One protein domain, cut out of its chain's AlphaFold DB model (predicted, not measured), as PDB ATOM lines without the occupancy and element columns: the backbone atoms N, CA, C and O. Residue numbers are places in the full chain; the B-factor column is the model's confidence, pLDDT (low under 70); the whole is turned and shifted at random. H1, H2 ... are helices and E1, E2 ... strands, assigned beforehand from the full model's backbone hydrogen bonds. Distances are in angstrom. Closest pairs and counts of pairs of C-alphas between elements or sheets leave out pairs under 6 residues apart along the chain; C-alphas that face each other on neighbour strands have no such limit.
ATOM      1  N   VAL A  59      10.574 -13.431  -1.646       96.62
ATOM      2  CA  VAL A  59      10.441 -12.978  -0.243       96.62
ATOM      3  C   VAL A  59      10.167 -11.476  -0.153       96.62
ATOM      4  O   VAL A  59       9.302 -11.070   0.619       96.62
ATOM      5  N   ALA A  60      10.857 -10.654  -0.947       96.25
ATOM      6  CA  ALA A  60      10.677  -9.202  -0.928       96.25
ATOM      7  C   ALA A  60       9.280  -8.759  -1.403       96.25
ATOM      8  O   ALA A  60       8.774  -7.733  -0.959       96.25
ATOM      9  N   THR A  61       8.649  -9.535  -2.288       97.25
ATOM     10  CA  THR A  61       7.339  -9.198  -2.876       97.25
ATOM     11  C   THR A  61       6.135  -9.776  -2.129       97.25
ATOM     12  O   THR A  61       5.010  -9.348  -2.375       97.25
ATOM     13  N   VAL A  62       6.338 -10.748  -1.233       97.88
ATOM     14  CA  VAL A  62       5.254 -11.451  -0.527       97.88
ATOM     15  C   VAL A  62       5.488 -11.370   0.990       97.88
ATOM     16  O   VAL A  62       6.143 -12.247   1.563       97.88
ATOM     17  N   PRO A  63       4.945 -10.341   1.674       96.69
ATOM     18  CA  PRO A  63       5.193 -10.102   3.101       96.69
ATOM     19  C   PRO A  63       4.834 -11.285   4.014       96.69
ATOM     20  O   PRO A  63       5.526 -11.549   5.001       96.69
ATOM     21  N   ASP A  64       3.792 -12.042   3.657       97.44
ATOM     22  CA  ASP A  64       3.327 -13.231   4.377       97.44
ATOM     23  C   ASP A  64       4.449 -14.241   4.651       97.44
ATOM     24  O   ASP A  64       4.432 -14.913   5.682       97.44
ATOM     25  N   LEU A  65       5.436 -14.356   3.753       98.19
ATOM     26  CA  LEU A  65       6.504 -15.351   3.866       98.19
ATOM     27  C   LEU A  65       7.383 -15.086   5.094       98.19
ATOM     28  O   LEU A  65       7.687 -16.006   5.858       98.19
ATOM     29  N   VAL A  66       7.734 -13.819   5.331       97.38
ATOM     30  CA  VAL A  66       8.514 -13.403   6.506       97.38
ATOM     31  C   VAL A  66       7.678 -13.535   7.776       97.38
ATOM     32  O   VAL A  66       8.174 -14.037   8.787       97.38
ATOM     33  N   VAL A  67       6.400 -13.144   7.721       97.75
ATOM     34  CA  VAL A  67       5.468 -13.261   8.854       97.75
ATOM     35  C   VAL A  67       5.343 -14.719   9.301       97.75
ATOM     36  O   VAL A  67       5.512 -15.015  10.484       97.75
ATOM     37  N   ARG A  68       5.126 -15.650   8.364       97.94
ATOM     38  CA  ARG A  68       4.993 -17.085   8.659       97.94
ATOM     39  C   ARG A  68       6.296 -17.702   9.163       97.94
ATOM     40  O   ARG A  68       6.257 -18.459  10.131       97.94
ATOM     41  N   ALA A  69       7.442 -17.344   8.578       97.19
ATOM     42  CA  ALA A  69       8.742 -17.805   9.069       97.19
ATOM     43  C   ALA A  69       8.995 -17.362  10.519       97.19
ATOM     44  O   ALA A  69       9.392 -18.168  11.360       97.19
ATOM     45  N   ASN A  70       8.736 -16.087  10.824       97.50
ATOM     46  CA  ASN A  70       8.920 -15.531  12.163       97.50
ATOM     47  C   ASN A  70       7.944 -16.127  13.181       97.50
ATOM     48  O   ASN A  70       8.348 -16.402  14.310       97.50
ATOM     49  N   ALA A  71       6.689 -16.356  12.791       97.44
ATOM     50  CA  ALA A  71       5.705 -17.010  13.647       97.44
ATOM     51  C   ALA A  71       6.153 -18.428  14.039       97.44
ATOM     52  O   ALA A  71       6.122 -18.773  15.220       97.44
ATOM     53  N   LEU A  72       6.658 -19.222  13.083       96.88
ATOM     54  CA  LEU A  72       7.169 -20.562  13.380       96.88
ATOM     55  C   LEU A  72       8.367 -20.517  14.345       96.88
ATOM     56  O   LEU A  72       8.368 -21.236  15.339       96.88
ATOM     57  N   ARG A  73       9.345 -19.627  14.118       95.12
ATOM     58  CA  ARG A  73      10.521 -19.488  15.006       95.12
ATOM     59  C   ARG A  73      10.160 -19.107  16.445       95.12
ATOM     60  O   ARG A  73      10.885 -19.462  17.365       95.12
ATOM     61  N   ARG A  74       9.063 -18.368  16.641       96.12
ATOM     62  CA  ARG A  74       8.576 -17.936  17.965       96.12
ATOM     63  C   ARG A  74       7.677 -18.967  18.650       96.12
ATOM     64  O   ARG A  74       7.242 -18.726  19.772       96.12
ATOM     65  N   THR A  75       7.374 -20.086  17.994       95.50
ATOM     66  CA  THR A  75       6.514 -21.121  18.575       95.50
ATOM     67  C   THR A  75       7.234 -21.796  19.750       95.50
ATOM     68  O   THR A  75       8.394 -22.196  19.593       95.50
ATOM     69  N   PRO A  76       6.591 -21.950  20.926       96.12
ATOM     70  CA  PRO A  76       7.158 -22.711  22.035       96.12
ATOM     71  C   PRO A  76       7.591 -24.110  21.584       96.12
ATOM     72  O   PRO A  76       6.849 -24.808  20.896       96.12
ATOM     73  N   GLY A  77       8.813 -24.507  21.937       93.12
ATOM     74  CA  GLY A  77       9.381 -25.788  21.511       93.12
ATOM     75  C   GLY A  77       9.977 -25.807  20.099       93.12
ATOM     76  O   GLY A  77      10.412 -26.871  19.671       93.12
ATOM     77  N   PHE A  78      10.070 -24.669  19.389       93.75
ATOM     78  CA  PHE A  78      10.708 -24.592  18.062       93.75
ATOM     79  C   PHE A  78      12.079 -25.283  18.023       93.75
ATOM     80  O   PHE A  78      12.338 -26.072  17.119       93.75
ATOM     81  N   ALA A  79      12.926 -25.047  19.032       89.62
ATOM     82  CA  ALA A  79      14.264 -25.635  19.127       89.62
ATOM     83  C   ALA A  79      14.272 -27.177  19.136       89.62
ATOM     84  O   ALA A  79      15.265 -27.773  18.727       89.62
ATOM     85  N   SER A  80      13.163 -27.807  19.533       91.75
ATOM     86  CA  SER A  80      12.998 -29.262  19.608       91.75
ATOM     87  C   SER A  80      12.172 -29.839  18.454       91.75
ATOM     88  O   SER A  80      11.967 -31.050  18.395       91.75
ATOM     89  N   MET A  81      11.663 -29.005  17.541       95.00
ATOM     90  CA  MET A  81      10.855 -29.492  16.424       95.00
ATOM     91  C   MET A  81      11.712 -30.289  15.433       95.00
ATOM     92  O   MET A  81      12.803 -29.830  15.089       95.00
ATOM     93  N   PRO A  82      11.232 -31.425  14.894       95.38
ATOM     94  CA  PRO A  82      12.013 -32.246  13.978       95.38
ATOM     95  C   PRO A  82      12.458 -31.484  12.728       95.38
ATOM     96  O   PRO A  82      11.686 -30.739  12.111       95.38
ATOM     97  N   TYR A  83      13.698 -31.723  12.313       96.62
ATOM     98  CA  TYR A  83      14.149 -31.341  10.982       96.62
ATOM     99  C   TYR A  83      13.279 -32.003   9.918       96.62
ATOM    100  O   TYR A  83      12.907 -33.166  10.035       96.62
ATOM    101  N   GLY A  84      12.936 -31.254   8.875       96.25
ATOM    102  CA  GLY A  84      12.093 -31.742   7.792       96.25
ATOM    103  C   GLY A  84      10.614 -31.406   7.965       96.25
ATOM    104  O   GLY A  84       9.869 -31.523   6.995       96.25
ATOM    105  N   THR A  85      10.198 -30.940   9.150       96.81
ATOM    106  CA  THR A  85       8.812 -30.528   9.412       96.81
ATOM    107  C   THR A  85       8.374 -29.479   8.393       96.81
ATOM    108  O   THR A  85       8.999 -28.424   8.275       96.81
ATOM    109  N   LEU A  86       7.301 -29.786   7.662       97.12
ATOM    110  CA  LEU A  86       6.761 -28.988   6.568       97.12
ATOM    111  C   LEU A  86       5.342 -28.535   6.928       97.12
ATOM    112  O   LEU A  86       4.478 -29.374   7.168       97.12
ATOM    113  N   SER A  87       5.084 -27.227   6.938       97.31
ATOM    114  CA  SER A  87       3.756 -26.674   7.233       97.31
ATOM    115  C   SER A  87       3.270 -25.786   6.081       97.31
ATOM    116  O   SER A  87       3.716 -24.640   5.953       97.31
ATOM    117  N   PRO A  88       2.405 -26.316   5.195       98.19
ATOM    118  CA  PRO A  88       1.850 -25.567   4.074       98.19
ATOM    119  C   PRO A  88       0.906 -24.437   4.495       98.19
ATOM    120  O   PRO A  88       0.165 -24.553   5.468       98.19
ATOM    121  N   PHE A  89       0.874 -23.368   3.704       98.31
ATOM    122  CA  PHE A  89      -0.072 -22.263   3.836       98.31
ATOM    123  C   PHE A  89      -0.337 -21.595   2.479       98.31
ATOM    124  O   PHE A  89       0.478 -21.665   1.559       98.31
ATOM    125  N   VAL A  90      -1.481 -20.922   2.361       98.31
ATOM    126  CA  VAL A  90      -1.802 -20.054   1.218       98.31
ATOM    127  C   VAL A  90      -1.439 -18.620   1.595       98.31
ATOM    128  O   VAL A  90      -1.845 -18.151   2.659       98.31
ATOM    129  N   ALA A  91      -0.647 -17.942   0.763       98.00
ATOM    130  CA  ALA A  91      -0.296 -16.535   0.973       98.00
ATOM    131  C   ALA A  91      -1.323 -15.588   0.330       98.00
ATOM    132  O   ALA A  91      -2.151 -15.997  -0.484       98.00
ATOM    133  N   SER A  92      -1.212 -14.298   0.635       97.06
ATOM    134  CA  SER A  92      -2.003 -13.195   0.076       97.06
ATOM    135  C   SER A  92      -2.043 -13.168  -1.456       97.06
ATOM    136  O   SER A  92      -3.067 -12.825  -2.046       97.06
ATOM    137  N   ASN A  93      -0.978 -13.620  -2.122       97.19
ATOM    138  CA  ASN A  93      -0.929 -13.749  -3.581       97.19
ATOM    139  C   ASN A  93      -1.593 -15.032  -4.132       97.19
ATOM    140  O   ASN A  93      -1.399 -15.371  -5.298       97.19
ATOM    141  N   LYS A  94      -2.345 -15.762  -3.297       98.06
ATOM    142  CA  LYS A  94      -3.069 -17.007  -3.609       98.06
ATOM    143  C   LYS A  94      -2.187 -18.199  -4.008       98.06
ATOM    144  O   LYS A  94      -2.717 -19.237  -4.398       98.06
ATOM    145  N   ARG A  95      -0.857 -18.099  -3.894       98.31
ATOM    146  CA  ARG A  95       0.060 -19.229  -4.124       98.31
ATOM    147  C   ARG A  95       0.248 -20.040  -2.842       98.31
ATOM    148  O   ARG A  95       0.114 -19.520  -1.732       98.31
ATOM    149  N   ILE A  96       0.572 -21.320  -3.015       98.50
ATOM    150  CA  ILE A  96       0.842 -22.248  -1.914       98.50
ATOM    151  C   ILE A  96       2.335 -22.222  -1.589       98.50
ATOM    152  O   ILE A  96       3.182 -22.492  -2.444       98.50
ATOM    153  N   TYR A  97       2.633 -21.957  -0.326       98.69
ATOM    154  CA  TYR A  97       3.969 -22.003   0.251       98.69
ATOM    155  C   TYR A  97       3.987 -22.962   1.436       98.69
ATOM    156  O   TYR A  97       2.954 -23.494   1.835       98.69
ATOM    157  N   ALA A  98       5.162 -23.202   1.998       98.50
ATOM    158  CA  ALA A  98       5.317 -23.905   3.257       98.50
ATOM    159  C   ALA A  98       6.476 -23.319   4.055       98.50
ATOM    160  O   ALA A  98       7.486 -22.909   3.482       98.50
ATOM    161  N   THR A  99       6.349 -23.308   5.378       98.38
ATOM    162  CA  THR A  99       7.520 -23.235   6.250       98.38
ATOM    163  C   THR A  99       8.142 -24.626   6.338       98.38
ATOM    164  O   THR A  99       7.438 -25.637   6.362       98.38
ATOM    165  N   TRP A 100       9.467 -24.680   6.360       98.19
ATOM    166  CA  TRP A 100      10.235 -25.913   6.432       98.19
ATOM    167  C   TRP A 100      11.358 -25.762   7.451       98.19
ATOM    168  O   TRP A 100      12.163 -24.831   7.354       98.19
ATOM    169  N   ILE A 101      11.384 -26.648   8.446       97.62
ATOM    170  CA  ILE A 101      12.424 -26.641   9.477       97.62
ATOM    171  C   ILE A 101      13.675 -27.289   8.907       97.62
ATOM    172  O   ILE A 101      13.688 -28.485   8.597       97.62
ATOM    173  N   GLU A 102      14.736 -26.501   8.800       96.38
ATOM    174  CA  GLU A 102      16.008 -26.953   8.257       96.38
ATOM    175  C   GLU A 102      17.193 -26.499   9.095       96.38
ATOM    176  O   GLU A 102      17.086 -25.542   9.860       96.38
ATOM    177  N   GLN A 103      18.322 -27.183   8.953       94.81
ATOM    178  CA  GLN A 103      19.557 -26.772   9.599       94.81
ATOM    179  C   GLN A 103      20.248 -25.681   8.771       94.81
ATOM    180  O   GLN A 103      20.531 -25.852   7.584       94.81
ATOM    181  N   HIS A 104      20.518 -24.546   9.407       93.12
ATOM    182  CA  HIS A 104      21.300 -23.434   8.869       93.12
ATOM    183  C   HIS A 104      22.713 -23.482   9.442       93.12
ATOM    184  O   HIS A 104      22.933 -24.010  10.528       93.12
ATOM    185  N   TYR A 105      23.676 -22.917   8.717       91.75
ATOM    186  CA  TYR A 105      25.042 -22.742   9.198       91.75
ATOM    187  C   TYR A 105      25.443 -21.277   9.057       91.75
ATOM    188  O   TYR A 105      25.348 -20.710   7.967       91.75
ATOM    189  N   HIS A 106      25.925 -20.687  10.149       90.94
ATOM    190  CA  HIS A 106      26.631 -19.411  10.115       90.94
ATOM    191  C   HIS A 106      28.085 -19.631  10.545       90.94
ATOM    192  O   HIS A 106      28.320 -20.293  11.559       90.94
ATOM    193  N   PRO A 107      29.074 -19.098   9.808       89.31
ATOM    194  CA  PRO A 107      30.473 -19.251  10.186       89.31
ATOM    195  C   PRO A 107      30.744 -18.603  11.558       89.31
ATOM    196  O   PRO A 107      30.173 -17.542  11.843       89.31
ATOM    197  N   PRO A 108      31.608 -19.208  12.399       86.31
ATOM    198  CA  PRO A 108      32.112 -18.571  13.613       86.31
ATOM    199  C   PRO A 108      32.660 -17.175  13.324       86.31
ATOM    200  O   PRO A 108      33.236 -16.944  12.263       86.31
ATOM    201  N   GLU A 109      32.442 -16.248  14.259       87.12
ATOM    202  CA  GLU A 109      32.893 -14.849  14.169       87.12
ATOM    203  C   GLU A 109      32.263 -14.040  13.014       87.12
ATOM    204  O   GLU A 109      32.587 -12.871  12.813       87.12
ATOM    205  N   GLY A 110      31.298 -14.620  12.290       88.31
ATOM    206  CA  GLY A 110      30.552 -13.940  11.239       88.31
ATOM    207  C   GLY A 110      29.569 -12.880  11.761       88.31
ATOM    208  O   GLY A 110      29.235 -12.844  12.950       88.31
ATOM    209  N   PRO A 111      29.020 -12.041  10.863       92.19
ATOM    210  CA  PRO A 111      28.135 -10.934  11.239       92.19
ATOM    211  C   PRO A 111      26.754 -11.388  11.734       92.19
ATOM    212  O   PRO A 111      26.031 -10.604  12.343       92.19
ATOM    213  N   ILE A 112      26.368 -12.639  11.462       88.69
ATOM    214  CA  ILE A 112      25.052 -13.181  11.798       88.69
ATOM    215  C   ILE A 112      25.220 -14.252  12.865       88.69
ATOM    216  O   ILE A 112      25.960 -15.216  12.682       88.69
ATOM    217  N   ARG A 113      24.505 -14.067  13.974       88.31
ATOM    218  CA  ARG A 113      24.362 -15.042  15.050       88.31
ATOM    219  C   ARG A 113      22.982 -15.705  14.964       88.31
ATOM    220  O   ARG A 113      22.037 -15.057  14.512       88.31
ATOM    221  N   PRO A 114      22.837 -16.937  15.461       89.06
ATOM    222  CA  PRO A 114      23.875 -17.725  16.124       89.06
ATOM    223  C   PRO A 114      24.922 -18.330  15.188       89.06
ATOM    224  O   PRO A 114      24.616 -18.642  14.047       89.06
ATOM    225  N   TRP A 115      26.146 -18.518  15.679       89.06
ATOM    226  CA  TRP A 115      27.206 -19.193  14.926       89.06
ATOM    227  C   TRP A 115      27.079 -20.717  15.011       89.06
ATOM    228  O   TRP A 115      26.477 -21.246  15.943       89.06
ATOM    229  N   GLY A 116      27.666 -21.413  14.039       90.81
ATOM    230  CA  GLY A 116      27.598 -22.866  13.914       90.81
ATOM    231  C   GLY A 116      26.310 -23.356  13.255       90.81
ATOM    232  O   GLY A 116      25.541 -22.584  12.665       90.81
ATOM    233  N   TYR A 117      26.091 -24.670  13.329       92.12
ATOM    234  CA  TYR A 117      24.839 -25.262  12.877       92.12
ATOM    235  C   TYR A 117      23.719 -24.921  13.851       92.12
ATOM    236  O   TYR A 117      23.897 -24.980  15.061       92.12
ATOM    237  N   HIS A 118      22.551 -24.569  13.343       92.25
ATOM    238  CA  HIS A 118      21.407 -24.257  14.187       92.25
ATOM    239  C   HIS A 118      20.106 -24.454  13.420       92.25
ATOM    240  O   HIS A 118      20.072 -24.471  12.187       92.25
ATOM    241  N   ARG A 119      19.015 -24.580  14.168       93.38
ATOM    242  CA  ARG A 119      17.683 -24.750  13.604       93.38
ATOM    243  C   ARG A 119      17.189 -23.443  12.995       93.38
ATOM    244  O   ARG A 119      17.108 -22.413  13.663       93.38
ATOM    245  N   GLY A 120      16.824 -23.514  11.727       95.06
ATOM    246  CA  GLY A 120      16.299 -22.419  10.938       95.06
ATOM    247  C   GLY A 120      14.925 -22.734  10.362       95.06
ATOM    248  O   GLY A 120      14.397 -23.843  10.458       95.06
ATOM    249  N   VAL A 121      14.338 -21.713   9.745       97.25
ATOM    250  CA  VAL A 121      13.118 -21.858   8.946       97.25
ATOM    251  C   VAL A 121      13.423 -21.367   7.551       97.25
ATOM    252  O   VAL A 121      13.798 -20.203   7.382       97.25
ATOM    253  N   THR A 122      13.193 -22.238   6.577       97.25
ATOM    254  CA  THR A 122      13.179 -21.902   5.159       97.25
ATOM    255  C   THR A 122      11.760 -21.905   4.635       97.25
ATOM    256  O   THR A 122      10.926 -22.703   5.054       97.25
ATOM    257  N   ILE A 123      11.477 -20.992   3.711       98.25
ATOM    258  CA  ILE A 123      10.210 -20.981   2.991       98.25
ATOM    259  C   ILE A 123      10.379 -21.737   1.679       98.25
ATOM    260  O   ILE A 123      11.322 -21.505   0.913       98.25
ATOM    261  N   LEU A 124       9.434 -22.632   1.416       98.50
ATOM    262  CA  LEU A 124       9.300 -23.343   0.157       98.50
ATOM    263  C   LEU A 124       8.064 -22.848  -0.595       98.50
ATOM    264  O   LEU A 124       7.047 -22.534   0.014       98.50
ATOM    265  N   ALA A 125       8.139 -22.810  -1.919       98.44
ATOM    266  CA  ALA A 125       6.991 -22.626  -2.797       98.44
ATOM    267  C   ALA A 125       6.613 -23.969  -3.418       98.44
ATOM    268  O   ALA A 125       7.498 -24.747  -3.799       98.44
ATOM    269  N   LYS A 126       5.311 -24.228  -3.538       98.31
ATOM    270  CA  LYS A 126       4.829 -25.368  -4.316       98.31
ATOM    271  C   LYS A 126       5.143 -25.127  -5.798       98.31
ATOM    272  O   LYS A 126       5.035 -23.991  -6.269       98.31
ATOM    273  N   ARG A 127       5.629 -26.168  -6.475       94.25
ATOM    274  CA  ARG A 127       5.922 -26.139  -7.915       94.25
ATOM    275  C   ARG A 127       4.650 -26.041  -8.740       94.25
ATOM    276  O   ARG A 127       3.618 -26.578  -8.279       94.25
TER     277      ARG A 127
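AT A GLANCE: This is residues 59 to 127 of the 127 residues of an uncharacterized protein of marine sediment metagenome (UniProt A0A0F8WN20). Two long, bending strands, E2 and E3, form a ribbon, widened near one end by short E1, with helix H1 packed across one face: two layers. The printed part has 69 residues, with one named helix and three named strands in the order H1, E1, E2, E3, class mixed; the sheet E1 E2 E3 is a meander, each strand the antiparallel neighbour of the one before. It is elongated, 40 by 25 by 22 A, and only just compact, close to loose, with radius of gyration of the C-alphas 13.0 A.

HOW THE PARTS SIT: Start at H1, residues 63 to 73; every O i to N i+4 pair is within hydrogen-bond range. Its Ala 69 C-alpha is 6.2 A from that of Thr 99 in E2, residues 96 to 106, and 6.0 A from that of Val 121 in E3, residues 116 to 126, the closest pairs. Its height over the sheet is 8.4 A. In the hairpin of E1, residues 86 to 90, and E2, find N 89 and O 97 at 2.8 A; in that of E2 and E3, N 98 and O 124 at 2.8 A.

IN THESE COORDINATES: Find C-alpha 63 at (5.193, -10.102, 3.101); H1 runs 16.1 A. E1 spans 13.5 A. E2 spans 28.6 A, bending at 103; E3 spans 29.3 A, bending at 119 and ending at (4.829, -25.368, -4.316).

THE WHOLE: The C-alphas of Lys 94 and Glu 109 are farthest apart, 40.2 A. The link from H1 to E1 is long. The printed part has no cut, and no printed residue is under pLDDT 70.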